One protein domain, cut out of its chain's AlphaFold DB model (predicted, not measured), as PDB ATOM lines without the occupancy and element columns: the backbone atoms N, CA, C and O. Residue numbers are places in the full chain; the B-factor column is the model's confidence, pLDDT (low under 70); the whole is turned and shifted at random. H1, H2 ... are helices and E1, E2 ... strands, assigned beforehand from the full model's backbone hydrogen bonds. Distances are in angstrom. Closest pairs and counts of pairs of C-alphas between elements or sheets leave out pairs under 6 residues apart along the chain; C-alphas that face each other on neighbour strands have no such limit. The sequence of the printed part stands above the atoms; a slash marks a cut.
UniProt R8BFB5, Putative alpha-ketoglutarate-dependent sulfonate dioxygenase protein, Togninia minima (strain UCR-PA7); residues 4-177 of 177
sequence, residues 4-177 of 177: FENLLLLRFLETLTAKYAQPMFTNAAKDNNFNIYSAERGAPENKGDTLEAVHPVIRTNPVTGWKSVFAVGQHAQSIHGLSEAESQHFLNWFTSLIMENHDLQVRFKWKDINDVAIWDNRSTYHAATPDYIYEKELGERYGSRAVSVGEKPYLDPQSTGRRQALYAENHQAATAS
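What this domain is: This is residues 4 to 177 of the 177 residues of the protein "Putative alpha-ketoglutarate-dependent sulfonate dioxygenase protein" of Togninia minima (strain UCR-PA7) (UniProt R8BFB5). A small core of two short sheets, the three-stranded E2 E1 E5 and the hairpin of E3 and E4, has the longest helix, H3, packed on edge strand E5, while helices and long loops reach away from it. H1, E1 and H2 follow one another along the long axis, the unnamed residues 100 to 130 and 135 to 161 run out to short H4 and back, and H5 sticks out with residues 166 to 175. The printed part has 174 residues, with five named helices and five named strands in the order H1 E1 H2 E2 E3 E4 E5 H3 H4 H5; both sheets are antiparallel. The class is mixed, helices and strands, with under half of the residues, 75, in named elements. The whole is loose, with a radius of gyration of the C-alphas of 19.5 A and spans of 62 by 43 by 33 A.

How they stand to each other: H1, residues 4 to 14, is followed over a tight link by E1, residues 17 to 21, the inner strand of its sheet. H2, residues 23 to 31, is not on that sheet. E2, residues 52 to 56, is antiparallel to E1 at 153 degrees, with N 18 and O 55 at 2.8 A. E2 runs on into E3, residues 58 to 60, at 79 degrees; the closest C-alphas of H1 and E3, those of Glu 14 and Ile 58, are 5.5 A apart. E3 and E4, residues 66 to 69, form a hairpin, with N 59 and O 68 at 2.9 A. E5, residues 76 to 79, is antiparallel to E1 at 151 degrees, with N 19 and O 78 at 2.8 A. H3, residues 84 to 99, is on the sheet E2 E1 E5 but only grazes it, with residues 84 to 91; its closest C-alphas to E5 are those of Ser 87 and Ile 79, 5.1 A apart. H4, residues 131 to 134, is apart from H3 and from H5, residues 162 to 175. The closest C-alphas of E4 and H5, those of Trp 66 and Arg 162, are 5.5 A apart. Every O i to N i+4 pair is within hydrogen-bond range in H2 and H5, against 6 of 7 in H1 and 11 of 12 in H3; H4 is too short for such a pair.

Where its parts are: H1 begins at C-alpha 4, (-29.805, 26.069, 60.324), and is 15.7 A long. H3 measures 22.3 A from C-alpha 84 at (-20.329, 45.296, 43.688), and H5 measures 20.3 A and ends at C-alpha 175, (-38.916, 1.668, 55.186).

The domain as a whole: The two C-alphas farthest apart, those of Asn 33 and Ser 177, are 67.7 A apart. The printed part has no cut; the links H2 to E2, H3 to H4 and H4 to H5 are long. Mean pLDDT of the printed part is 91.5, and residues 4 to 6 and 176 to 177 are under 70.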
ATOM      1  N   PHE A   4     -28.953  24.892  60.494       51.19
ATOM      2  CA  PHE A   4     -29.805  26.069  60.324       51.19
ATOM      3  C   PHE A   4     -29.117  27.238  59.606       51.19
ATOM      4  O   PHE A   4     -29.749  27.880  58.767       51.19
ATOM      5  N   GLU A   5     -27.836  27.500  59.878       51.22
ATOM      6  CA  GLU A   5     -27.101  28.631  59.277       51.22
ATOM      7  C   GLU A   5     -26.927  28.438  57.764       51.22
ATOM      8  O   GLU A   5     -27.112  29.370  56.980       51.22
ATOM      9  N   ASN A   6     -26.706  27.191  57.337       66.62
ATOM     10  CA  ASN A   6     -26.655  26.838  55.919       66.62
ATOM     11  C   ASN A   6     -28.007  27.028  55.214       66.62
ATOM     12  O   ASN A   6     -28.039  27.299  54.017       66.62
ATOM     13  N   LEU A   7     -29.131  26.915  55.929       78.19
ATOM     14  CA  LEU A   7     -30.458  27.001  55.318       78.19
ATOM     15  C   LEU A   7     -30.839  28.440  54.943       78.19
ATOM     16  O   LEU A   7     -31.469  28.654  53.908       78.19
ATOM     17  N   LEU A   8     -30.461  29.420  55.772       88.38
ATOM     18  CA  LEU A   8     -30.731  30.836  55.506       88.38
ATOM     19  C   LEU A   8     -29.958  31.330  54.286       88.38
ATOM     20  O   LEU A   8     -30.549  31.955  53.408       88.38
ATOM     21  N   LEU A   9     -28.668  30.992  54.200       92.06
ATOM     22  CA  LEU A   9     -27.843  31.371  53.057       92.06
ATOM     23  C   LEU A   9     -28.380  30.767  51.756       92.06
ATOM     24  O   LEU A   9     -28.534  31.480  50.771       92.06
ATOM     25  N   LEU A  10     -28.731  29.477  51.752       89.12
ATOM     26  CA  LEU A  10     -29.293  28.828  50.564       89.12
ATOM     27  C   LEU A  10     -30.588  29.504  50.101       89.12
ATOM     28  O   LEU A  10     -30.718  29.831  48.924       89.12
ATOM     29  N   ARG A  11     -31.516  29.784  51.025       92.50
ATOM     30  CA  ARG A  11     -32.766  30.489  50.701       92.50
ATOM     31  C   ARG A  11     -32.525  31.901  50.192       92.50
ATOM     32  O   ARG A  11     -33.228  32.335  49.291       92.50
ATOM     33  N   PHE A  12     -31.547  32.611  50.749       95.88
ATOM     34  CA  PHE A  12     -31.168  33.933  50.266       95.88
ATOM     35  C   PHE A  12     -30.683  33.868  48.813       95.88
ATOM     36  O   PHE A  12     -31.219  34.578  47.963       95.88
ATOM     37  N   LEU A  13     -29.751  32.958  48.507       96.19
ATOM     38  CA  LEU A  13     -29.203  32.778  47.157       96.19
ATOM     39  C   LEU A  13     -30.260  32.361  46.128       96.19
ATOM     40  O   LEU A  13     -30.177  32.759  44.969       96.19
ATOM     41  N   GLU A  14     -31.272  31.604  46.550       96.81
ATOM     42  CA  GLU A  14     -32.425  31.234  45.723       96.81
ATOM     43  C   GLU A  14     -33.276  32.439  45.284       96.81
ATOM     44  O   GLU A  14     -33.989  32.349  44.289       96.81
ATOM     45  N   THR A  15     -33.185  33.588  45.961       97.19
ATOM     46  CA  THR A  15     -33.909  34.804  45.543       97.19
ATOM     47  C   THR A  15     -33.155  35.641  44.509       97.19
ATOM     48  O   THR A  15     -33.732  36.549  43.908       97.19
ATOM     49  N   LEU A  16     -31.867  35.357  44.290       98.19
ATOM     50  CA  LEU A  16     -30.987  36.217  43.508       98.19
ATOM     51  C   LEU A  16     -30.980  35.850  42.022       98.19
ATOM     52  O   LEU A  16     -31.042  34.685  41.620       98.19
ATOM     53  N   THR A  17     -30.813  36.879  41.194       98.62
ATOM     54  CA  THR A  17     -30.508  36.750  39.765       98.62
ATOM     55  C   THR A  17     -29.162  37.394  39.473       98.62
ATOM     56  O   THR A  17     -28.716  38.275  40.206       98.62
ATOM     57  N   ALA A  18     -28.510  36.953  38.406       98.44
ATOM     58  CA  ALA A  18     -27.236  37.490  37.966       98.44
ATOM     59  C   ALA A  18     -27.300  37.900  36.494       98.44
ATOM     60  O   ALA A  18     -28.040  37.308  35.699       98.44
ATOM     61  N   LYS A  19     -26.509  38.916  36.145       97.81
ATOM     62  CA  LYS A  19     -26.193  39.270  34.766       97.81
ATOM     63  C   LYS A  19     -25.128  38.309  34.249       97.81
ATOM     64  O   LYS A  19     -24.051  38.189  34.833       97.81
ATOM     65  N   TYR A  20     -25.415  37.680  33.118       96.38
ATOM     66  CA  TYR A  20     -24.491  36.831  32.380       96.38
ATOM     67  C   TYR A  20     -24.130  37.527  31.078       96.38
ATOM     68  O   TYR A  20     -25.023  37.933  30.337       96.38
ATOM     69  N   ALA A  21     -22.842  37.677  30.798       94.50
ATOM     70  CA  ALA A  21     -22.365  38.303  29.574       94.50
ATOM     71  C   ALA A  21     -20.985  37.774  29.181       94.50
ATOM     72  O   ALA A  21     -20.224  37.296  30.022       94.50
ATOM     73  N   GLN A  22     -20.641  37.911  27.900       87.94
ATOM     74  CA  GLN A  22     -19.255  37.810  27.436       87.94
ATOM     75  C   GLN A  22     -18.882  39.020  26.581       87.94
ATOM     76  O   GLN A  22     -18.950  38.951  25.350       87.94
ATOM     77  N   PRO A  23     -18.430  40.122  27.209       88.12
ATOM     78  CA  PRO A  23     -18.006  41.309  26.468       88.12
ATOM     79  C   PRO A  23     -16.811  41.031  25.539       88.12
ATOM     80  O   PRO A  23     -16.623  41.744  24.556       88.12
ATOM     81  N   MET A  24     -16.039  39.963  25.797       89.19
ATOM     82  CA  MET A  24     -14.919  39.540  24.951       89.19
ATOM     83  C   MET A  24     -15.332  39.340  23.489       89.19
ATOM     84  O   MET A  24     -14.589  39.750  22.606       89.19
ATOM     85  N   PHE A  25     -16.503  38.761  23.207       88.69
ATOM     86  CA  PHE A  25     -16.929  38.542  21.821       88.69
ATOM     87  C   PHE A  25     -17.177  39.853  21.084       88.69
ATOM     88  O   PHE A  25     -16.741  40.016  19.947       88.69
ATOM     89  N   THR A  26     -17.836  40.807  21.741       87.88
ATOM     90  CA  THR A  26     -18.077  42.134  21.171       87.88
ATOM     91  C   THR A  26     -16.766  42.890  20.960       87.88
ATOM     92  O   THR A  26     -16.614  43.566  19.946       87.88
ATOM     93  N   ASN A  27     -15.805  42.759  21.878       90.31
ATOM     94  CA  ASN A  27     -14.476  43.354  21.724       90.31
ATOM     95  C   ASN A  27     -13.711  42.707  20.562       90.31
ATOM     96  O   ASN A  27     -13.254  43.413  19.674       90.31
ATOM     97  N   ALA A  28     -13.685  41.374  20.484       91.69
ATOM     98  CA  ALA A  28     -13.035  40.649  19.398       91.69
ATOM     99  C   ALA A  28     -13.625  40.994  18.021       91.69
ATOM    100  O   ALA A  28     -12.875  41.139  17.059       91.69
ATOM    101  N   ALA A  29     -14.947  41.163  17.922       91.56
ATOM    102  CA  ALA A  29     -15.617  41.600  16.697       91.56
ATOM    103  C   ALA A  29     -15.150  42.989  16.240       91.56
ATOM    104  O   ALA A  29     -14.831  43.178  15.065       91.56
ATOM    105  N   LYS A  30     -15.034  43.938  17.178       90.44
ATOM    106  CA  LYS A  30     -14.501  45.282  16.909       90.44
ATOM    107  C   LYS A  30     -13.036  45.227  16.485       90.44
ATOM    108  O   LYS A  30     -12.688  45.784  15.449       90.44
ATOM    109  N   ASP A  31     -12.208  44.517  17.247       95.12
ATOM    110  CA  ASP A  31     -10.759  44.444  17.030       95.12
ATOM    111  C   ASP A  31     -10.401  43.760  15.701       95.12
ATOM    112  O   ASP A  31      -9.380  44.075  15.096       95.12
ATOM    113  N   ASN A  32     -11.256  42.851  15.220       95.94
ATOM    114  CA  ASN A  32     -11.044  42.098  13.981       95.94
ATOM    115  C   ASN A  32     -11.987  42.524  12.841       95.94
ATOM    116  O   ASN A  32     -12.075  41.833  11.827       95.94
ATOM    117  N   ASN A  33     -12.685  43.655  12.991       94.69
ATOM    118  CA  ASN A  33     -13.522  44.278  11.965       94.69
ATOM    119  C   ASN A  33     -14.573  43.336  11.334       94.69
ATOM    120  O   ASN A  33     -14.752  43.309  10.113       94.69
ATOM    121  N   PHE A  34     -15.277  42.563  12.165       93.94
ATOM    122  CA  PHE A  34     -16.412  41.738  11.742       93.94
ATOM    123  C   PHE A  34     -17.655  42.011  12.593       93.94
ATOM    124  O   PHE A  34     -17.576  42.520  13.707       93.94
ATOM    125  N   ASN A  35     -18.828  41.656  12.068       91.62
ATOM    126  CA  ASN A  35     -20.095  41.849  12.770       91.62
ATOM    127  C   ASN A  35     -20.492  40.597  13.555       91.62
ATOM    128  O   ASN A  35     -20.391  39.478  13.046       91.62
ATOM    129  N   ILE A  36     -21.023  40.789  14.764       91.38
ATOM    130  CA  ILE A  36     -21.691  39.711  15.498       91.38
ATOM    131  C   ILE A  36     -22.919  39.266  14.700       91.38
ATOM    132  O   ILE A  36     -23.740  40.081  14.281       91.38
ATOM    133  N   TYR A  37     -23.054  37.957  14.498       90.75
ATOM    134  CA  TYR A  37     -24.230  37.374  13.863       90.75
ATOM    135  C   TYR A  37     -25.468  37.658  14.714       90.75
ATOM    136  O   TYR A  37     -25.560  37.127  15.815       90.75
ATOM    137  N   SER A  38     -26.403  38.482  14.236       91.56
ATOM    138  CA  SER A  38     -27.495  39.051  15.045       91.56
ATOM    139  C   SER A  38     -28.834  38.312  14.957       91.56
ATOM    140  O   SER A  38     -29.740  38.602  15.741       91.56
ATOM    141  N   ALA A  39     -28.977  37.362  14.030       92.62
ATOM    142  CA  ALA A  39     -30.172  36.526  13.941       92.62
ATOM    143  C   ALA A  39     -30.220  35.492  15.083       92.62
ATOM    144  O   ALA A  39     -29.353  35.466  15.957       92.62
ATOM    145  N   GLU A  40     -31.258  34.660  15.095       91.12
ATOM    146  CA  GLU A  40     -31.459  33.634  16.121       91.12
ATOM    147  C   GLU A  40     -30.318  32.603  16.122       91.12
ATOM    148  O   GLU A  40     -29.915  32.083  15.080       91.12
ATOM    149  N   ARG A  41     -29.789  32.304  17.314       89.88
ATOM    150  CA  ARG A  41     -28.665  31.381  17.536       89.88
ATOM    151  C   ARG A  41     -29.077  30.269  18.500       89.88
ATOM    152  O   ARG A  41     -28.697  30.260  19.674       89.88
ATOM    153  N   GLY A  42     -29.865  29.321  18.003       89.25
ATOM    154  CA  GLY A  42     -30.397  28.214  18.799       89.25
ATOM    155  C   GLY A  42     -31.724  28.578  19.458       89.25
ATOM    156  O   GLY A  42     -32.764  28.445  18.825       89.25
ATOM    157  N   ALA A  43     -31.702  29.013  20.721       87.25
ATOM    158  CA  ALA A  43     -32.921  29.449  21.406       87.25
ATOM    159  C   ALA A  43     -33.479  30.742  20.760       87.25
ATOM    160  O   ALA A  43     -32.678  31.635  20.464       87.25
ATOM    161  N   PRO A  44     -34.807  30.893  20.567       88.12
ATOM    162  CA  PRO A  44     -35.402  32.081  19.932       88.12
ATOM    163  C   PRO A  44     -35.086  33.411  20.641       88.12
ATOM    164  O   PRO A  44     -35.041  34.477  20.026       88.12
ATOM    165  N   GLU A  45     -34.858  33.366  21.953       87.88
ATOM    166  CA  GLU A  45     -34.429  34.507  22.761       87.88
ATOM    167  C   GLU A  45     -32.947  34.873  22.576       87.88
ATOM    168  O   GLU A  45     -32.565  36.008  22.862       87.88
ATOM    169  N   ASN A  46     -32.111  33.960  22.069       89.81
ATOM    170  CA  ASN A  46     -30.696  34.208  21.803       89.81
ATOM    171  C   ASN A  46     -30.514  34.860  20.427       89.81
ATOM    172  O   ASN A  46     -30.112  34.219  19.454       89.81
ATOM    173  N   LYS A  47     -30.817  36.154  20.359       91.50
ATOM    174  CA  LYS A  47     -30.709  36.996  19.161       91.50
ATOM    175  C   LYS A  47     -30.089  38.351  19.502       91.50
ATOM    176  O   LYS A  47     -29.814  38.636  20.662       91.50
ATOM    177  N   GLY A  48     -29.851  39.181  18.493       90.81
ATOM    178  CA  GLY A  48     -29.202  40.484  18.649       90.81
ATOM    179  C   GLY A  48     -27.679  40.389  18.747       90.81
ATOM    180  O   GLY A  48     -27.103  39.305  18.710       90.81
ATOM    181  N   ASP A  49     -27.026  41.540  18.832       87.81
ATOM    182  CA  ASP A  49     -25.568  41.709  18.906       87.81
ATOM    183  C   ASP A  49     -25.032  41.785  20.347       87.81
ATOM    184  O   ASP A  49     -23.829  41.658  20.588       87.81
ATOM    185  N   THR A  50     -25.937  41.958  21.308       85.19
ATOM    186  CA  THR A  50     -25.647  42.055  22.735       85.19
ATOM    187  C   THR A  50     -25.786  40.671  23.364       85.19
ATOM    188  O   THR A  50     -26.889  40.165  23.557       85.19
ATOM    189  N   LEU A  51     -24.652  40.025  23.647       89.88
ATOM    190  CA  LEU A  51     -24.588  38.667  24.201       89.88
ATOM    191  C   LEU A  51     -24.722  38.687  25.727       89.88
ATOM    192  O   LEU A  51     -23.785  38.343  26.453       89.88
ATOM    193  N   GLU A  52     -25.889  39.123  26.199       93.19
ATOM    194  CA  GLU A  52     -26.207  39.264  27.618       93.19
ATOM    195  C   GLU A  52     -27.539  38.594  27.980       93.19
ATOM    196  O   GLU A  52     -28.472  38.552  27.180       93.19
ATOM    197  N   ALA A  53     -27.640  38.093  29.210       94.88
ATOM    198  CA  ALA A  53     -28.860  37.507  29.750       94.88
ATOM    199  C   ALA A  53     -28.957  37.689  31.270       94.88
ATOM    200  O   ALA A  53     -27.960  37.908  31.958       94.88
ATOM    201  N   VAL A  54     -30.174  37.558  31.801       97.12
ATOM    202  CA  VAL A  54     -30.435  37.530  33.246       97.12
ATOM    203  C   VAL A  54     -31.003  36.170  33.616       97.12
ATOM    204  O   VAL A  54     -32.052  35.764  33.107       97.12
ATOM    205  N   HIS A  55     -30.314  35.472  34.513       97.56
ATOM    206  CA  HIS A  55     -30.679  34.129  34.967       97.56
ATOM    207  C   HIS A  55     -30.571  34.031  36.492       97.56
ATOM    208  O   HIS A  55     -29.888  34.852  37.109       97.56
ATOM    209  N   PRO A  56     -31.241  33.057  37.129       98.38
ATOM    210  CA  PRO A  56     -31.127  32.886  38.570       98.38
ATOM    211  C   PRO A  56     -29.702  32.475  38.976       98.38
ATOM    212  O   PRO A  56     -28.962  31.881  38.188       98.38
ATOM    213  N   VAL A  57     -29.309  32.806  40.209       98.31
ATOM    214  CA  VAL A  57     -28.022  32.380  40.792       98.31
ATOM    215  C   VAL A  57     -28.031  30.882  41.084       98.31
ATOM    216  O   VAL A  57     -27.028  30.204  40.863       98.31
ATOM    217  N   ILE A  58     -29.174  30.362  41.530       97.62
ATOM    218  CA  ILE A  58     -29.436  28.934  41.711       97.62
ATOM    219  C   ILE A  58     -30.452  28.505  40.660       97.62
ATOM    220  O   ILE A  58     -31.512  29.110  40.551       97.62
ATOM    221  N   ARG A  59     -30.155  27.457  39.895       97.44
ATOM    222  CA  ARG A  59     -31.073  26.923  38.883       97.44
ATOM    223  C   ARG A  59     -31.597  25.544  39.261       97.44
ATOM    224  O   ARG A  59     -30.936  24.800  39.982       97.44
ATOM    225  N   THR A  60     -32.730  25.173  38.682       98.12
ATOM    226  CA  THR A  60     -33.260  23.806  38.683       98.12
ATOM    227  C   THR A  60     -32.841  23.094  37.394       98.12
ATOM    228  O   THR A  60     -32.888  23.659  36.296       98.12
ATOM    229  N   ASN A  61     -32.389  21.845  37.499       97.50
ATOM    230  CA  ASN A  61     -32.268  20.961  36.344       97.50
ATOM    231  C   ASN A  61     -33.670  20.408  36.008       97.50
ATOM    232  O   ASN A  61     -34.266  19.754  36.867       97.50
ATOM    233  N   PRO A  62     -34.206  20.642  34.795       96.44
ATOM    234  CA  PRO A  62     -35.577  20.263  34.444       96.44
ATOM    235  C   PRO A  62     -35.805  18.749  34.360       96.44
ATOM    236  O   PRO A  62     -36.948  18.312  34.373       96.44
ATOM    237  N   VAL A  63     -34.739  17.947  34.257       95.75
ATOM    238  CA  VAL A  63     -34.835  16.484  34.172       95.75
ATOM    239  C   VAL A  63     -34.804  15.857  35.559       95.75
ATOM    240  O   VAL A  63     -35.602  14.975  35.851       95.75
ATOM    241  N   THR A  64     -33.884  16.299  36.418       95.56
ATOM    242  CA  THR A  64     -33.696  15.687  37.745       95.56
ATOM    243  C   THR A  64     -34.482  16.380  38.853       95.56
ATOM    244  O   THR A  64     -34.604  15.834  39.946       95.56
ATOM    245  N   GLY A  65     -34.964  17.604  38.623       96.31
ATOM    246  CA  GLY A  65     -35.553  18.438  39.671       96.31
ATOM    247  C   GLY A  65     -34.536  18.903  40.719       96.31
ATOM    248  O   GLY A  65     -34.931  19.367  41.788       96.31
ATOM    249  N   TRP A  66     -33.230  18.768  40.452       97.00
ATOM    250  CA  TRP A  66     -32.185  19.142  41.404       97.00
ATOM    251  C   TRP A  66     -31.708  20.581  41.230       97.00
ATOM    252  O   TRP A  66     -31.555  21.068  40.107       97.00
ATOM    253  N   LYS A  67     -31.406  21.234  42.353       95.75
ATOM    254  CA  LYS A  67     -30.803  22.568  42.418       95.75
ATOM    255  C   LYS A  67     -29.289  22.518  42.190       95.75
ATOM    256  O   LYS A  67     -28.606  21.649  42.738       95.75
ATOM    257  N   SER A  68     -28.761  23.486  41.443       95.12
ATOM    258  CA  SER A  68     -27.324  23.721  41.258       95.12
ATOM    259  C   SER A  68     -27.002  25.217  41.216       95.12
ATOM    260  O   SER A  68     -27.830  26.039  40.821       95.12
ATOM    261  N   VAL A  69     -25.785  25.581  41.629       95.38
ATOM    262  CA  VAL A  69     -25.276  26.950  41.463       95.38
ATOM    263  C   VAL A  69     -25.030  27.200  39.975       95.38
ATOM    264  O   VAL A  69     -24.358  26.398  39.323       95.38
ATOM    265  N   PHE A  70     -25.577  28.295  39.448       96.94
ATOM    266  CA  PHE A  70     -25.499  28.677  38.035       96.94
ATOM    267  C   PHE A  70     -24.572  29.869  37.770       96.94
ATOM    268  O   PHE A  70     -23.947  29.945  36.714       96.94
ATOM    269  N   ALA A  71     -24.448  30.783  38.737       96.69
ATOM    270  CA  ALA A  71     -23.627  31.989  38.618       96.69
ATOM    271  C   ALA A  71     -22.135  31.687  38.841       96.69
ATOM    272  O   ALA A  71     -21.540  32.129  39.819       96.69
ATOM    273  N   VAL A  72     -21.537  30.891  37.955       94.94
ATOM    274  CA  VAL A  72     -20.158  30.402  38.087       94.94
ATOM    275  C   VAL A  72     -19.327  30.793  36.872       94.94
ATOM    276  O   VAL A  72     -19.775  30.709  35.726       94.94
ATOM    277  N   GLY A  73     -18.067  31.136  37.133       89.81
ATOM    278  CA  GLY A  73     -17.068  31.346  36.098       89.81
ATOM    279  C   GLY A  73     -17.273  32.636  35.309       89.81
ATOM    280  O   GLY A  73     -18.009  33.538  35.695       89.81
ATOM    281  N   GLN A  74     -16.592  32.716  34.169       89.19
ATOM    282  CA  GLN A  74     -16.366  33.969  33.442       89.19
ATOM    283  C   GLN A  74     -17.619  34.605  32.830       89.19
ATOM    284  O   GLN A  74     -17.559  35.742  32.379       89.19
ATOM    285  N   HIS A  75     -18.739  33.884  32.765       93.00
ATOM    286  CA  HIS A  75     -19.974  34.413  32.195       93.00
ATOM    287  C   HIS A  75     -20.761  35.256  33.197       93.00
ATOM    288  O   HIS A  75     -21.366  36.244  32.793       93.00
ATOM    289  N   ALA A  76     -20.770  34.888  34.478       96.56
ATOM    290  CA  ALA A  76     -21.509  35.616  35.502       96.56
ATOM    291  C   ALA A  76     -20.737  36.890  35.883       96.56
ATOM    292  O   ALA A  76     -19.636  36.812  36.418       96.56
ATOM    293  N   GLN A  77     -21.297  38.061  35.565       96.81
ATOM    294  CA  GLN A  77     -20.619  39.355  35.720       96.81
ATOM    295  C   GLN A  77     -20.998  40.072  37.014       96.81
ATOM    296  O   GLN A  77     -20.162  40.716  37.638       96.81
ATOM    297  N   SER A  78     -22.270  40.000  37.406       98.00
ATOM    298  CA  SER A  78     -22.764  40.655  38.615       98.00
ATOM    299  C   SER A  78     -24.048  40.011  39.122       98.00
ATOM    300  O   SER A  78     -24.815  39.440  38.346       98.00
ATOM    301  N   ILE A  79     -24.291  40.108  40.427       98.69
ATOM    302  CA  ILE A  79     -25.499  39.628  41.098       98.69
ATOM    303  C   ILE A  79     -26.381  40.829  41.433       98.69
ATOM    304  O   ILE A  79     -25.946  41.782  42.078       98.69
ATOM    305  N   HIS A  80     -27.634  40.792  40.989       98.56
ATOM    306  CA  HIS A  80     -28.587  41.865  41.234       98.56
ATOM    307  C   HIS A  80     -28.996  41.936  42.705       98.56
ATOM    308  O   HIS A  80     -29.184  40.914  43.362       98.56
ATOM    309  N   GLY A  81     -29.198  43.160  43.198       97.06
ATOM    310  CA  GLY A  81     -29.610  43.419  44.579       97.06
ATOM    311  C   GLY A  81     -28.465  43.415  45.594       97.06
ATOM    312  O   GLY A  81     -28.714  43.709  46.757       97.06
ATOM    313  N   LEU A  82     -27.235  43.128  45.161       98.25
ATOM    314  CA  LEU A  82     -26.029  43.208  45.984       98.25
ATOM    315  C   LEU A  82     -25.172  44.404  45.563       98.25
ATOM    316  O   LEU A  82     -25.222  44.846  44.412       98.25
ATOM    317  N   SER A  83     -24.350  44.907  46.483       98.44
ATOM    318  CA  SER A  83     -23.250  45.804  46.125       98.44
ATOM    319  C   SER A  83     -22.226  45.084  45.241       98.44
ATOM    320  O   SER A  83     -22.150  43.855  45.210       98.44
ATOM    321  N   GLU A  84     -21.394  45.849  44.535       98.12
ATOM    322  CA  GLU A  84     -20.329  45.296  43.688       98.12
ATOM    323  C   GLU A  84     -19.380  44.381  44.477       98.12
ATOM    324  O   GLU A  84     -19.069  43.276  44.032       98.12
ATOM    325  N   ALA A  85     -18.989  44.796  45.687       98.50
ATOM    326  CA  ALA A  85     -18.110  44.019  46.555       98.50
ATOM    327  C   ALA A  85     -18.751  42.692  47.003       98.50
ATOM    328  O   ALA A  85     -18.104  41.645  46.945       98.50
ATOM    329  N   GLU A  86     -20.023  42.713  47.407       98.31
ATOM    330  CA  GLU A  86     -20.770  41.503  47.787       98.31
ATOM    331  C   GLU A  86     -20.960  40.567  46.590       98.31
ATOM    332  O   GLU A  86     -20.706  39.367  46.690       98.31
ATOM    333  N   SER A  87     -21.354  41.121  45.441       98.50
ATOM    334  CA  SER A  87     -21.495  40.385  44.187       98.50
ATOM    335  C   SER A  87     -20.193  39.669  43.826       98.50
ATOM    336  O   SER A  87     -20.195  38.456  43.610       98.50
ATOM    337  N   GLN A  88     -19.068  40.388  43.808       98.19
ATOM    338  CA  GLN A  88     -17.773  39.805  43.468       98.19
ATOM    339  C   GLN A  88     -17.348  38.729  44.470       98.19
ATOM    340  O   GLN A  88     -16.804  37.696  44.072       98.19
ATOM    341  N   HIS A  89     -17.620  38.938  45.761       98.06
ATOM    342  CA  HIS A  89     -17.343  37.943  46.790       98.06
ATOM    343  C   HIS A  89     -18.093  36.632  46.523       98.06
ATOM    344  O   HIS A  89     -17.468  35.571  46.490       98.06
ATOM    345  N   PHE A  90     -19.403  36.693  46.266       98.19
ATOM    346  CA  PHE A  90     -20.204  35.504  45.972       98.19
ATOM    347  C   PHE A  90     -19.773  34.803  44.682       98.19
ATOM    348  O   PHE A  90     -19.612  33.587  44.690       98.19
ATOM    349  N   LEU A  91     -19.531  35.540  43.594       98.12
ATOM    350  CA  LEU A  91     -19.085  34.958  42.319       98.12
ATOM    351  C   LEU A  91     -17.736  34.232  42.450       98.12
ATOM    352  O   LEU A  91     -17.564  33.122  41.930       98.12
ATOM    353  N   ASN A  92     -16.793  34.823  43.191       97.75
ATOM    354  CA  ASN A  92     -15.512  34.189  43.498       97.75
ATOM    355  C   ASN A  92     -15.716  32.937  44.351       97.75
ATOM    356  O   ASN A  92     -15.187  31.876  44.024       97.75
ATOM    357  N   TRP A  93     -16.532  33.032  45.401       97.19
ATOM    358  CA  TRP A  93     -16.814  31.907  46.283       97.19
ATOM    359  C   TRP A  93     -17.479  30.738  45.545       97.19
ATOM    360  O   TRP A  93     -17.042  29.600  45.697       97.19
ATOM    361  N   PHE A  94     -18.469  30.992  44.683       96.75
ATOM    362  CA  PHE A  94     -19.101  29.956  43.858       96.75
ATOM    363  C   PHE A  94     -18.101  29.243  42.950       96.75
ATOM    364  O   PHE A  94     -18.174  28.026  42.779       96.75
ATOM    365  N   THR A  95     -17.151  29.992  42.395       95.81
ATOM    366  CA  THR A  95     -16.078  29.432  41.573       95.81
ATOM    367  C   THR A  95     -15.137  28.566  42.420       95.81
ATOM    368  O   THR A  95     -14.880  27.417  42.050       95.81
ATOM    369  N   SER A  96     -14.707  29.043  43.593       95.88
ATOM    370  CA  SER A  96     -13.882  28.275  44.537       95.88
ATOM    371  C   SER A  96     -14.563  26.989  45.011       95.88
ATOM    372  O   SER A  96     -13.915  25.946  45.037       95.88
ATOM    373  N   LEU A  97     -15.876  27.002  45.286       93.19
ATOM    374  CA  LEU A  97     -16.630  25.800  45.684       93.19
ATOM    375  C   LEU A  97     -16.494  24.638  44.686       93.19
ATOM    376  O   LEU A  97     -16.593  23.476  45.083       93.19
ATOM    377  N   ILE A  98     -16.299  24.947  43.403       92.38
ATOM    378  CA  ILE A  98     -16.160  23.961  42.328       92.38
ATOM    379  C   ILE A  98     -14.684  23.655  42.060       92.38
ATOM    380  O   ILE A  98     -14.300  22.490  41.945       92.38
ATOM    381  N   MET A  99     -13.842  24.687  41.965       92.06
ATOM    382  CA  MET A  99     -12.436  24.538  41.574       92.06
ATOM    383  C   MET A  99     -11.548  23.966  42.682       92.06
ATOM    384  O   MET A  99     -10.596  23.249  42.381       92.06
ATOM    385  N   GLU A 100     -11.857  24.240  43.946       94.19
ATOM    386  CA  GLU A 100     -11.063  23.785  45.096       94.19
ATOM    387  C   GLU A 100     -11.581  22.459  45.677       94.19
ATOM    388  O   GLU A 100     -11.013  21.917  46.622       94.19
ATOM    389  N   ASN A 101     -12.653  21.906  45.103       93.31
ATOM    390  CA  ASN A 101     -13.244  20.651  45.545       93.31
ATOM    391  C   ASN A 101     -12.923  19.505  44.576       93.31
ATOM    392  O   ASN A 101     -13.604  19.309  43.566       93.31
ATOM    393  N   HIS A 102     -11.902  18.721  44.912       92.12
ATOM    394  CA  HIS A 102     -11.456  17.596  44.089       92.12
ATOM    395  C   HIS A 102     -12.484  16.460  43.978       92.12
ATOM    396  O   HIS A 102     -12.497  15.772  42.959       92.12
ATOM    397  N   ASP A 103     -13.400  16.310  44.942       93.50
ATOM    398  CA  ASP A 103     -14.450  15.281  44.894       93.50
ATOM    399  C   ASP A 103     -15.495  15.554  43.796       93.50
ATOM    400  O   ASP A 103     -16.267  14.668  43.425       93.50
ATOM    401  N   LEU A 104     -15.544  16.785  43.274       91.94
ATOM    402  CA  LEU A 104     -16.465  17.197  42.211       91.94
ATOM    403  C   LEU A 104     -15.840  17.137  40.812       91.94
ATOM    404  O   LEU A 104     -16.511  17.475  39.835       91.94
ATOM    405  N   GLN A 105     -14.568  16.746  40.694       94.31
ATOM    406  CA  GLN A 105     -13.804  16.902  39.460       94.31
ATOM    407  C   GLN A 105     -13.518  15.572  38.771       94.31
ATOM    408  O   GLN A 105     -13.136  14.579  39.382       94.31
ATOM    409  N   VAL A 106     -13.626  15.597  37.444       95.19
ATOM    410  CA  VAL A 106     -13.132  14.539  36.562       95.19
ATOM    411  C   VAL A 106     -12.171  15.179  35.571       95.19
ATOM    412  O   VAL A 106     -12.546  16.096  34.841       95.19
ATOM    413  N   ARG A 107     -10.928  14.683  35.520       94.19
ATOM    414  CA  ARG A 107      -9.954  15.073  34.493       94.19
ATOM    415  C   ARG A 107      -9.876  13.981  33.434       94.19
ATOM    416  O   ARG A 107      -9.325  12.910  33.674       94.19
ATOM    417  N   PHE A 108     -10.425  14.269  32.259       94.44
ATOM    418  CA  PHE A 108     -10.421  13.341  31.135       94.44
ATOM    419  C   PHE A 108      -9.169  13.538  30.273       94.44
ATOM    420  O   PHE A 108      -8.921  14.636  29.769       94.44
ATOM    421  N   LYS A 109      -8.374  12.475  30.107       92.06
ATOM    422  CA  LYS A 109      -7.224  12.458  29.197       92.06
ATOM    423  C   LYS A 109      -7.647  11.825  27.876       92.06
ATOM    424  O   LYS A 109      -7.857  10.618  27.837       92.06
ATOM    425  N   TRP A 110      -7.716  12.642  26.830       91.81
ATOM    426  CA  TRP A 110      -7.893  12.197  25.447       91.81
ATOM    427  C   TRP A 110      -6.693  11.342  25.028       91.81
ATOM    428  O   TRP A 110      -5.546  11.749  25.241       91.81
ATOM    429  N   LYS A 111      -6.949  10.153  24.489       89.94
ATOM    430  CA  LYS A 111      -5.933   9.191  24.047       89.94
ATOM    431  C   LYS A 111      -6.096   8.820  22.579       89.94
ATOM    432  O   LYS A 111      -5.088   8.733  21.888       89.94
ATOM    433  N   ASP A 112      -7.332   8.646  22.121       90.00
ATOM    434  CA  ASP A 112      -7.634   8.117  20.790       90.00
ATOM    435  C   ASP A 112      -8.528   9.067  19.976       90.00
ATOM    436  O   ASP A 112      -9.303   9.851  20.522       90.00
ATOM    437  N   ILE A 113      -8.466   8.968  18.641       87.56
ATOM    438  CA  ILE A 113      -9.241   9.813  17.703       87.56
ATOM    439  C   ILE A 113     -10.767   9.678  17.866       87.56
ATOM    440  O   ILE A 113     -11.519  10.561  17.461       87.56
ATOM    441  N   ASN A 114     -11.217   8.577  18.469       91.38
ATOM    442  CA  ASN A 114     -12.629   8.252  18.661       91.38
ATOM    443  C   ASN A 114     -13.096   8.441  20.107       91.38
ATOM    444  O   ASN A 114     -14.213   8.037  20.436       91.38
ATOM    445  N   ASP A 115     -12.264   9.017  20.976       96.00
ATOM    446  CA  ASP A 115     -12.714   9.376  22.313       96.00
ATOM    447  C   ASP A 115     -13.858  10.388  22.212       96.00
ATOM    448  O   ASP A 115     -13.840  11.318  21.402       96.00
ATOM    449  N   VAL A 116     -14.873  10.207  23.055       96.19
ATOM    450  CA  VAL A 116     -16.036  11.092  23.128       96.19
ATOM    451  C   VAL A 116     -16.338  11.380  24.588       96.19
ATOM    452  O   VAL A 116     -16.409  10.476  25.418       96.19
ATOM    453  N   ALA A 117     -16.571  12.656  24.887       96.62
ATOM    454  CA  ALA A 117     -17.096  13.098  26.168       96.62
ATOM    455  C   ALA A 117     -18.483  13.708  25.959       96.62
ATOM    456  O   ALA A 117     -18.679  14.544  25.077       96.62
ATOM    457  N   ILE A 118     -19.434  13.300  26.795       96.94
ATOM    458  CA  ILE A 118     -20.787  13.855  26.845       96.94
ATOM    459  C   ILE A 118     -21.012  14.349  28.267       96.94
ATOM    460  O   ILE A 118     -20.724  13.636  29.227       96.94
ATOM    461  N   TRP A 119     -21.519  15.569  28.406       96.19
ATOM    462  CA  TRP A 119     -21.811  16.163  29.706       96.19
ATOM    463  C   TRP A 119     -23.082  17.009  29.650       96.19
ATOM    464  O   TRP A 119     -23.461  17.531  28.600       96.19
ATOM    465  N   ASP A 120     -23.737  17.161  30.801       95.56
ATOM    466  CA  ASP A 120     -24.912  18.015  30.955       95.56
ATOM    467  C   ASP A 120     -24.492  19.427  31.400       95.56
ATOM    468  O   ASP A 120     -24.237  19.671  32.583       95.56
ATOM    469  N   ASN A 121     -24.479  20.383  30.462       94.38
ATOM    470  CA  ASN A 121     -24.156  21.797  30.724       94.38
ATOM    471  C   ASN A 121     -25.047  22.459  31.795       94.38
ATOM    472  O   ASN A 121     -24.707  23.530  32.288       94.38
ATOM    473  N   ARG A 122     -26.179  21.854  32.176       94.00
ATOM    474  CA  ARG A 122     -27.073  22.374  33.225       94.00
ATOM    475  C   ARG A 122     -26.560  22.078  34.638       94.00
ATOM    476  O   ARG A 122     -27.050  22.664  35.602       94.00
ATOM    477  N   SER A 123     -25.592  21.171  34.774       92.12
ATOM    478  CA  SER A 123     -25.049  20.733  36.067       92.12
ATOM    479  C   SER A 123     -23.529  20.569  36.103       92.12
ATOM    480  O   SER A 123     -22.998  20.185  37.141       92.12
ATOM    481  N   THR A 124     -22.824  20.839  35.005       94.19
ATOM    482  CA  THR A 124     -21.366  20.690  34.926       94.19
ATOM    483  C   THR A 124     -20.702  21.949  34.395       94.19
ATOM    484  O   THR A 124     -21.196  22.556  33.446       94.19
ATOM    485  N   TYR A 125     -19.519  22.245  34.924       94.25
ATOM    486  CA  TYR A 125     -18.590  23.223  34.366       94.25
ATOM    487  C   TYR A 125     -17.359  22.495  33.838       94.25
ATOM    488  O   TYR A 125     -16.992  21.437  34.348       94.25
ATOM    489  N   HIS A 126     -16.734  23.045  32.803       94.12
ATOM    490  CA  HIS A 126     -15.555  22.454  32.182       94.12
ATOM    491  C   HIS A 126     -14.552  23.540  31.809       94.12
ATOM    492  O   HIS A 126     -14.921  24.675  31.510       94.12
ATOM    493  N   ALA A 127     -13.278  23.167  31.804       91.62
ATOM    494  CA  ALA A 127     -12.186  24.014  31.360       91.62
ATOM    495  C   ALA A 127     -11.252  23.197  30.469       91.62
ATOM    496  O   ALA A 127     -10.945  22.039  30.764       91.62
ATOM    497  N   ALA A 128     -10.793  23.799  29.373       90.62
ATOM    498  CA  ALA A 128      -9.697  23.233  28.605       90.62
ATOM    499  C   ALA A 128      -8.386  23.472  29.366       90.62
ATOM    500  O   ALA A 128      -8.096  24.602  29.756       90.62
ATOM    501  N   THR A 129      -7.587  22.424  29.572       89.56
ATOM    502  CA  THR A 129      -6.208  22.580  30.050       89.56
ATOM    503  C   THR A 129      -5.338  23.072  28.889       89.56
ATOM    504  O   THR A 129      -5.335  22.405  27.854       89.56
ATOM    505  N   PRO A 130      -4.640  24.217  29.015       87.69
ATOM    506  CA  PRO A 130      -3.811  24.789  27.952       87.69
ATOM    507  C   PRO A 130      -2.369  24.237  27.955       87.69
ATOM    508  O   PRO A 130      -1.434  24.945  27.598       87.69
ATOM    509  N   ASP A 131      -2.164  22.992  28.387       84.06
ATOM    510  CA  ASP A 131      -0.844  22.338  28.456       84.06
ATOM    511  C   ASP A 131      -0.155  22.278  27.082       84.06
ATOM    512  O   ASP A 131       1.027  22.597  26.958       84.06
ATOM    513  N   TYR A 132      -0.932  22.032  26.028       81.50
ATOM    514  CA  TYR A 132      -0.495  22.060  24.627       81.50
ATOM    515  C   TYR A 132       0.036  23.419  24.128       81.50
ATOM    516  O   TYR A 132       0.631  23.481  23.056       81.50
ATOM    517  N   ILE A 133      -0.167  24.519  24.865       80.81
ATOM    518  CA  ILE A 133       0.390  25.837  24.505       80.81
ATOM    519  C   ILE A 133       1.857  25.950  24.943       80.81
ATOM    520  O   ILE A 133       2.661  26.603  24.277       80.81
ATOM    521  N   TYR A 134       2.210  25.327  26.067       79.19
ATOM    522  CA  TYR A 134       3.530  25.459  26.687       79.19
ATOM    523  C   TYR A 134       4.432  24.256  26.391       79.19
ATOM    524  O   TYR A 134       5.650  24.405  26.272       79.19
ATOM    525  N   GLU A 135       3.844  23.072  26.224       82.69
ATOM    526  CA  GLU A 135       4.554  21.840  25.899       82.69
ATOM    527  C   GLU A 135       4.620  21.649  24.379       82.69
ATOM    528  O   GLU A 135       3.725  21.078  23.757       82.69
ATOM    529  N   LYS A 136       5.719  22.119  23.772       75.62
ATOM    530  CA  LYS A 136       5.942  22.068  22.312       75.62
ATOM    531  C   LYS A 136       5.834  20.662  21.708       75.62
ATOM    532  O   LYS A 136       5.594  20.539  20.512       75.62
ATOM    533  N   GLU A 137       6.030  19.622  22.514       83.00
ATOM    534  CA  GLU A 137       5.999  18.221  22.083       83.00
ATOM    535  C   GLU A 137       4.575  17.662  21.920       83.00
ATOM    536  O   GLU A 137       4.406  16.635  21.267       83.00
ATOM    537  N   LEU A 138       3.545  18.327  22.466       81.25
ATOM    538  CA  LEU A 138       2.157  17.847  22.392       81.25
ATOM    539  C   LEU A 138       1.483  18.110  21.034       81.25
ATOM    540  O   LEU A 138       0.523  17.421  20.692       81.25
ATOM    541  N   GLY A 139       1.991  19.065  20.248       83.25
ATOM    542  CA  GLY A 139       1.471  19.383  18.917       83.25
ATOM    543  C   GLY A 139       0.098  20.074  18.909       83.25
ATOM    544  O   GLY A 139      -0.352  20.648  19.901       83.25
ATOM    545  N   GLU A 140      -0.555  20.064  17.745       85.19
ATOM    546  CA  GLU A 140      -1.863  20.700  17.545       85.19
ATOM    547  C   GLU A 140      -3.002  19.899  18.190       85.19
ATOM    548  O   GLU A 140      -3.054  18.671  18.109       85.19
ATOM    549  N   ARG A 141      -3.978  20.610  18.772       87.06
ATOM    550  CA  ARG A 141      -5.184  20.023  19.364       87.06
ATOM    551  C   ARG A 141      -6.435  20.514  18.643       87.06
ATOM    552  O   ARG A 141      -6.759  21.698  18.702       87.06
ATOM    553  N   TYR A 142      -7.180  19.590  18.043       88.69
ATOM    554  CA  TYR A 142      -8.461  19.862  17.390       88.69
ATOM    555  C   TYR A 142      -9.551  18.904  17.885       88.69
ATOM    556  O   TYR A 142      -9.273  17.814  18.378       88.69
ATOM    557  N   GLY A 143     -10.810  19.323  17.768       91.19
ATOM    558  CA  GLY A 143     -11.964  18.510  18.139       91.19
ATOM    559  C   GLY A 143     -13.259  19.106  17.603       91.19
ATOM    560  O   GLY A 143     -13.363  20.317  17.411       91.19
ATOM    561  N   SER A 144     -14.248  18.248  17.360       94.94
ATOM    562  CA  SER A 144     -15.592  18.668  16.957       94.94
ATOM    563  C   SER A 144     -16.516  18.694  18.169       94.94
ATOM    564  O   SER A 144     -16.508  17.768  18.978       94.94
ATOM    565  N   ARG A 145     -17.337  19.744  18.294       95.94
ATOM    566  CA  ARG A 145     -18.341  19.860  19.358       95.94
ATOM    567  C   ARG A 145     -19.714  20.120  18.761       95.94
ATOM    568  O   ARG A 145     -19.899  21.100  18.047       95.94
ATOM    569  N   ALA A 146     -20.676  19.282  19.128       95.25
ATOM    570  CA  ALA A 146     -22.093  19.542  18.926       95.25
ATOM    571  C   ALA A 146     -22.723  19.976  20.255       95.25
ATOM    572  O   ALA A 146     -22.339  19.494  21.321       95.25
ATOM    573  N   VAL A 147     -23.683  20.895  20.191       94.19
ATOM    574  CA  VAL A 147     -24.469  21.340  21.347       94.19
ATOM    575  C   VAL A 147     -25.949  21.302  20.986       94.19
ATOM    576  O   VAL A 147     -26.326  21.670  19.875       94.19
ATOM    577  N   SER A 148     -26.786  20.845  21.913       92.00
ATOM    578  CA  SER A 148     -28.240  20.925  21.777       92.00
ATOM    579  C   SER A 148     -28.750  22.281  22.259       92.00
ATOM    580  O   SER A 148     -28.159  22.893  23.152       92.00
ATOM    581  N   VAL A 149     -29.881  22.731  21.714       93.12
ATOM    582  CA  VAL A 149     -30.602  23.890  22.257       93.12
ATOM    583  C   VAL A 149     -31.135  23.526  23.646       93.12
ATOM    584  O   VAL A 149     -31.763  22.482  23.813       93.12
ATOM    585  N   GLY A 150     -30.826  24.357  24.642       91.69
ATOM    586  CA  GLY A 150     -31.297  24.200  26.019       91.69
ATOM    587  C   GLY A 150     -32.534  25.044  26.315       91.69
ATOM    588  O   GLY A 150     -32.912  25.916  25.535       91.69
ATOM    589  N   GLU A 151     -33.148  24.793  27.465       93.44
ATOM    590  CA  GLU A 151     -34.227  25.615  28.007       93.44
ATOM    591  C   GLU A 151     -33.713  26.913  28.644       93.44
ATOM    592  O   GLU A 151     -32.560  27.003  29.078       93.44
ATOM    593  N   LYS A 152     -34.604  27.900  28.792       94.25
ATOM    594  CA  LYS A 152     -34.333  29.078  29.618       94.25
ATOM    595  C   LYS A 152     -34.118  28.652  31.082       94.25
ATOM    596  O   LYS A 152     -35.027  28.061  31.666       94.25
ATOM    597  N   PRO A 153     -32.977  28.990  31.713       96.38
ATOM    598  CA  PRO A 153     -32.730  28.687  33.119       96.38
ATOM    599  C   PRO A 153     -33.799  29.281  34.043       96.38
ATOM    600  O   PRO A 153     -34.148  30.458  33.931       96.38
ATOM    601  N   TYR A 154     -34.270  28.470  34.988       97.50
ATOM    602  CA  TYR A 154     -35.262  28.843  35.993       97.50
ATOM    603  C   TYR A 154     -34.933  28.202  37.344       97.50
ATOM    604  O   TYR A 154     -34.122  27.277  37.420       97.50
ATOM    605  N   LEU A 155     -35.578  28.697  38.397       98.06
ATOM    606  CA  LEU A 155     -35.597  28.081  39.716       98.06
ATOM    607  C   LEU A 155     -37.038  27.702  40.053       98.06
ATOM    608  O   LEU A 155     -37.915  28.563  40.071       98.06
ATOM    609  N   ASP A 156     -37.271  26.426  40.332       97.25
ATOM    610  CA  ASP A 156     -38.505  25.948  40.946       97.25
ATOM    611  C   ASP A 156     -38.353  25.991  42.479       97.25
ATOM    612  O   ASP A 156     -37.477  25.298  43.013       97.25
ATOM    613  N   PRO A 157     -39.184  26.752  43.215       94.06
ATOM    614  CA  PRO A 157     -39.150  26.784  44.676       94.06
ATOM    615  C   PRO A 157     -39.320  25.409  45.341       94.06
ATOM    616  O   PRO A 157     -38.838  25.216  46.457       94.06
ATOM    617  N   GLN A 158     -39.972  24.456  44.666       93.88
ATOM    618  CA  GLN A 158     -40.196  23.092  45.159       93.88
ATOM    619  C   GLN A 158     -39.043  22.128  44.840       93.88
ATOM    620  O   GLN A 158     -39.005  21.019  45.372       93.88
ATOM    621  N   SER A 159     -38.081  22.537  44.006       95.25
ATOM    622  CA  SER A 159     -36.916  21.707  43.689       95.25
ATOM    623  C   SER A 159     -36.023  21.477  44.913       95.25
ATOM    624  O   SER A 159     -36.005  22.258  45.870       95.25
ATOM    625  N   THR A 160     -35.256  20.388  44.898       93.69
ATOM    626  CA  THR A 160     -34.439  19.966  46.047       93.69
ATOM    627  C   THR A 160     -32.962  19.876  45.684       93.69
ATOM    628  O   THR A 160     -32.584  19.843  44.517       93.69
ATOM    629  N   GLY A 161     -32.078  19.864  46.680       92.62
ATOM    630  CA  GLY A 161     -30.671  19.554  46.428       92.62
ATOM    631  C   GLY A 161     -30.479  18.058  46.161       92.62
ATOM    632  O   GLY A 161     -31.123  17.237  46.811       92.62
ATOM    633  N   ARG A 162     -29.522  17.684  45.299       92.38
ATOM    634  CA  ARG A 162     -29.196  16.271  44.999       92.38
ATOM    635  C   ARG A 162     -29.064  15.408  46.258       92.38
ATOM    636  O   ARG A 162     -29.633  14.329  46.339       92.38
ATOM    637  N   ARG A 163     -28.313  15.886  47.255       90.25
ATOM    638  CA  ARG A 163     -28.091  15.155  48.511       90.25
ATOM    639  C   ARG A 163     -29.402  14.914  49.267       90.25
ATOM    640  O   ARG A 163     -29.594  13.831  49.800       90.25
ATOM    641  N   GLN A 164     -30.287  15.908  49.304       91.00
ATOM    642  CA  GLN A 164     -31.590  15.796  49.957       91.00
ATOM    643  C   GLN A 164     -32.483  14.778  49.240       91.00
ATOM    644  O   GLN A 164     -33.070  13.933  49.909       91.00
ATOM    645  N   ALA A 165     -32.535  14.825  47.904       91.25
ATOM    646  CA  ALA A 165     -33.297  13.873  47.098       91.25
ATOM    647  C   ALA A 165     -32.825  12.428  47.331       91.25
ATOM    648  O   ALA A 165     -33.620  11.577  47.718       91.25
ATOM    649  N   LEU A 166     -31.513  12.182  47.233       91.75
ATOM    650  CA  LEU A 166     -30.935  10.848  47.437       91.75
ATOM    651  C   LEU A 166     -31.141  10.320  48.864       91.75
ATOM    652  O   LEU A 166     -31.362   9.127  49.059       91.75
ATOM    653  N   TYR A 167     -31.083  11.187  49.882       91.75
ATOM    654  CA  TYR A 167     -31.416  10.765  51.243       91.75
ATOM    655  C   TYR A 167     -32.883  10.351  51.361       91.75
ATOM    656  O   TYR A 167     -33.149   9.316  51.966       91.75
ATOM    657  N   ALA A 168     -33.818  11.117  50.797       88.88
ATOM    658  CA  ALA A 168     -35.240  10.782  50.848       88.88
ATOM    659  C   ALA A 168     -35.539   9.443  50.149       88.88
ATOM    660  O   ALA A 168     -36.228   8.605  50.727       88.88
ATOM    661  N   GLU A 169     -34.958   9.213  48.969       88.94
ATOM    662  CA  GLU A 169     -35.081   7.955  48.216       88.94
ATOM    663  C   GLU A 169     -34.574   6.751  49.026       88.94
ATOM    664  O   GLU A 169     -35.283   5.756  49.180       88.94
ATOM    665  N   ASN A 170     -33.382   6.860  49.621       88.31
ATOM    666  CA  ASN A 170     -32.794   5.777  50.414       88.31
ATOM    667  C   ASN A 170     -33.605   5.459  51.681       88.31
ATOM    668  O   ASN A 170     -33.727   4.293  52.051       88.31
ATOM    669  N   HIS A 171     -34.169   6.472  52.349       83.94
ATOM    670  CA  HIS A 171     -35.006   6.248  53.533       83.94
ATOM    671  C   HIS A 171     -36.342   5.603  53.162       83.94
ATOM    672  O   HIS A 171     -36.774   4.687  53.854       83.94
ATOM    673  N   GLN A 172     -36.969   6.028  52.061       80.12
ATOM    674  CA  GLN A 172     -38.193   5.397  51.565       80.12
ATOM    675  C   GLN A 172     -37.960   3.920  51.228       80.12
ATOM    676  O   GLN A 172     -38.742   3.073  51.658       80.12
ATOM    677  N   ALA A 173     -36.858   3.606  50.538       79.12
ATOM    678  CA  ALA A 173     -36.481   2.232  50.217       79.12
ATOM    679  C   ALA A 173     -36.273   1.374  51.479       79.12
ATOM    680  O   ALA A 173     -36.782   0.260  51.542       79.12
ATOM    681  N   ALA A 174     -35.596   1.908  52.501       75.88
ATOM    682  CA  ALA A 174     -35.350   1.200  53.759       75.88
ATOM    683  C   ALA A 174     -36.616   0.979  54.606       75.88
ATOM    684  O   ALA A 174     -36.679   0.027  55.373       75.88
ATOM    685  N   THR A 175     -37.624   1.850  54.495       77.25
ATOM    686  CA  THR A 175     -38.916   1.668  55.186       77.25
ATOM    687  C   THR A 175     -39.890   0.754  54.441       77.25
ATOM    688  O   THR A 175     -40.886   0.333  55.022       77.25
ATOM    689  N   ALA A 176     -39.636   0.485  53.158       68.50
ATOM    690  CA  ALA A 176     -40.467  -0.371  52.314       68.50
ATOM    691  C   ALA A 176     -40.006  -1.844  52.292       68.50
ATOM    692  O   ALA A 176     -40.708  -2.682  51.722       68.50
ATOM    693  N   SER A 177     -38.845  -2.147  52.887       57.47
ATOM    694  CA  SER A 177     -38.269  -3.489  53.076       57.47
ATOM    695  C   SER A 177     -38.508  -4.017  54.484       57.47
ATOM    696  O   SER A 177     -38.822  -5.218  54.611       57.47
TER     697      SER A 177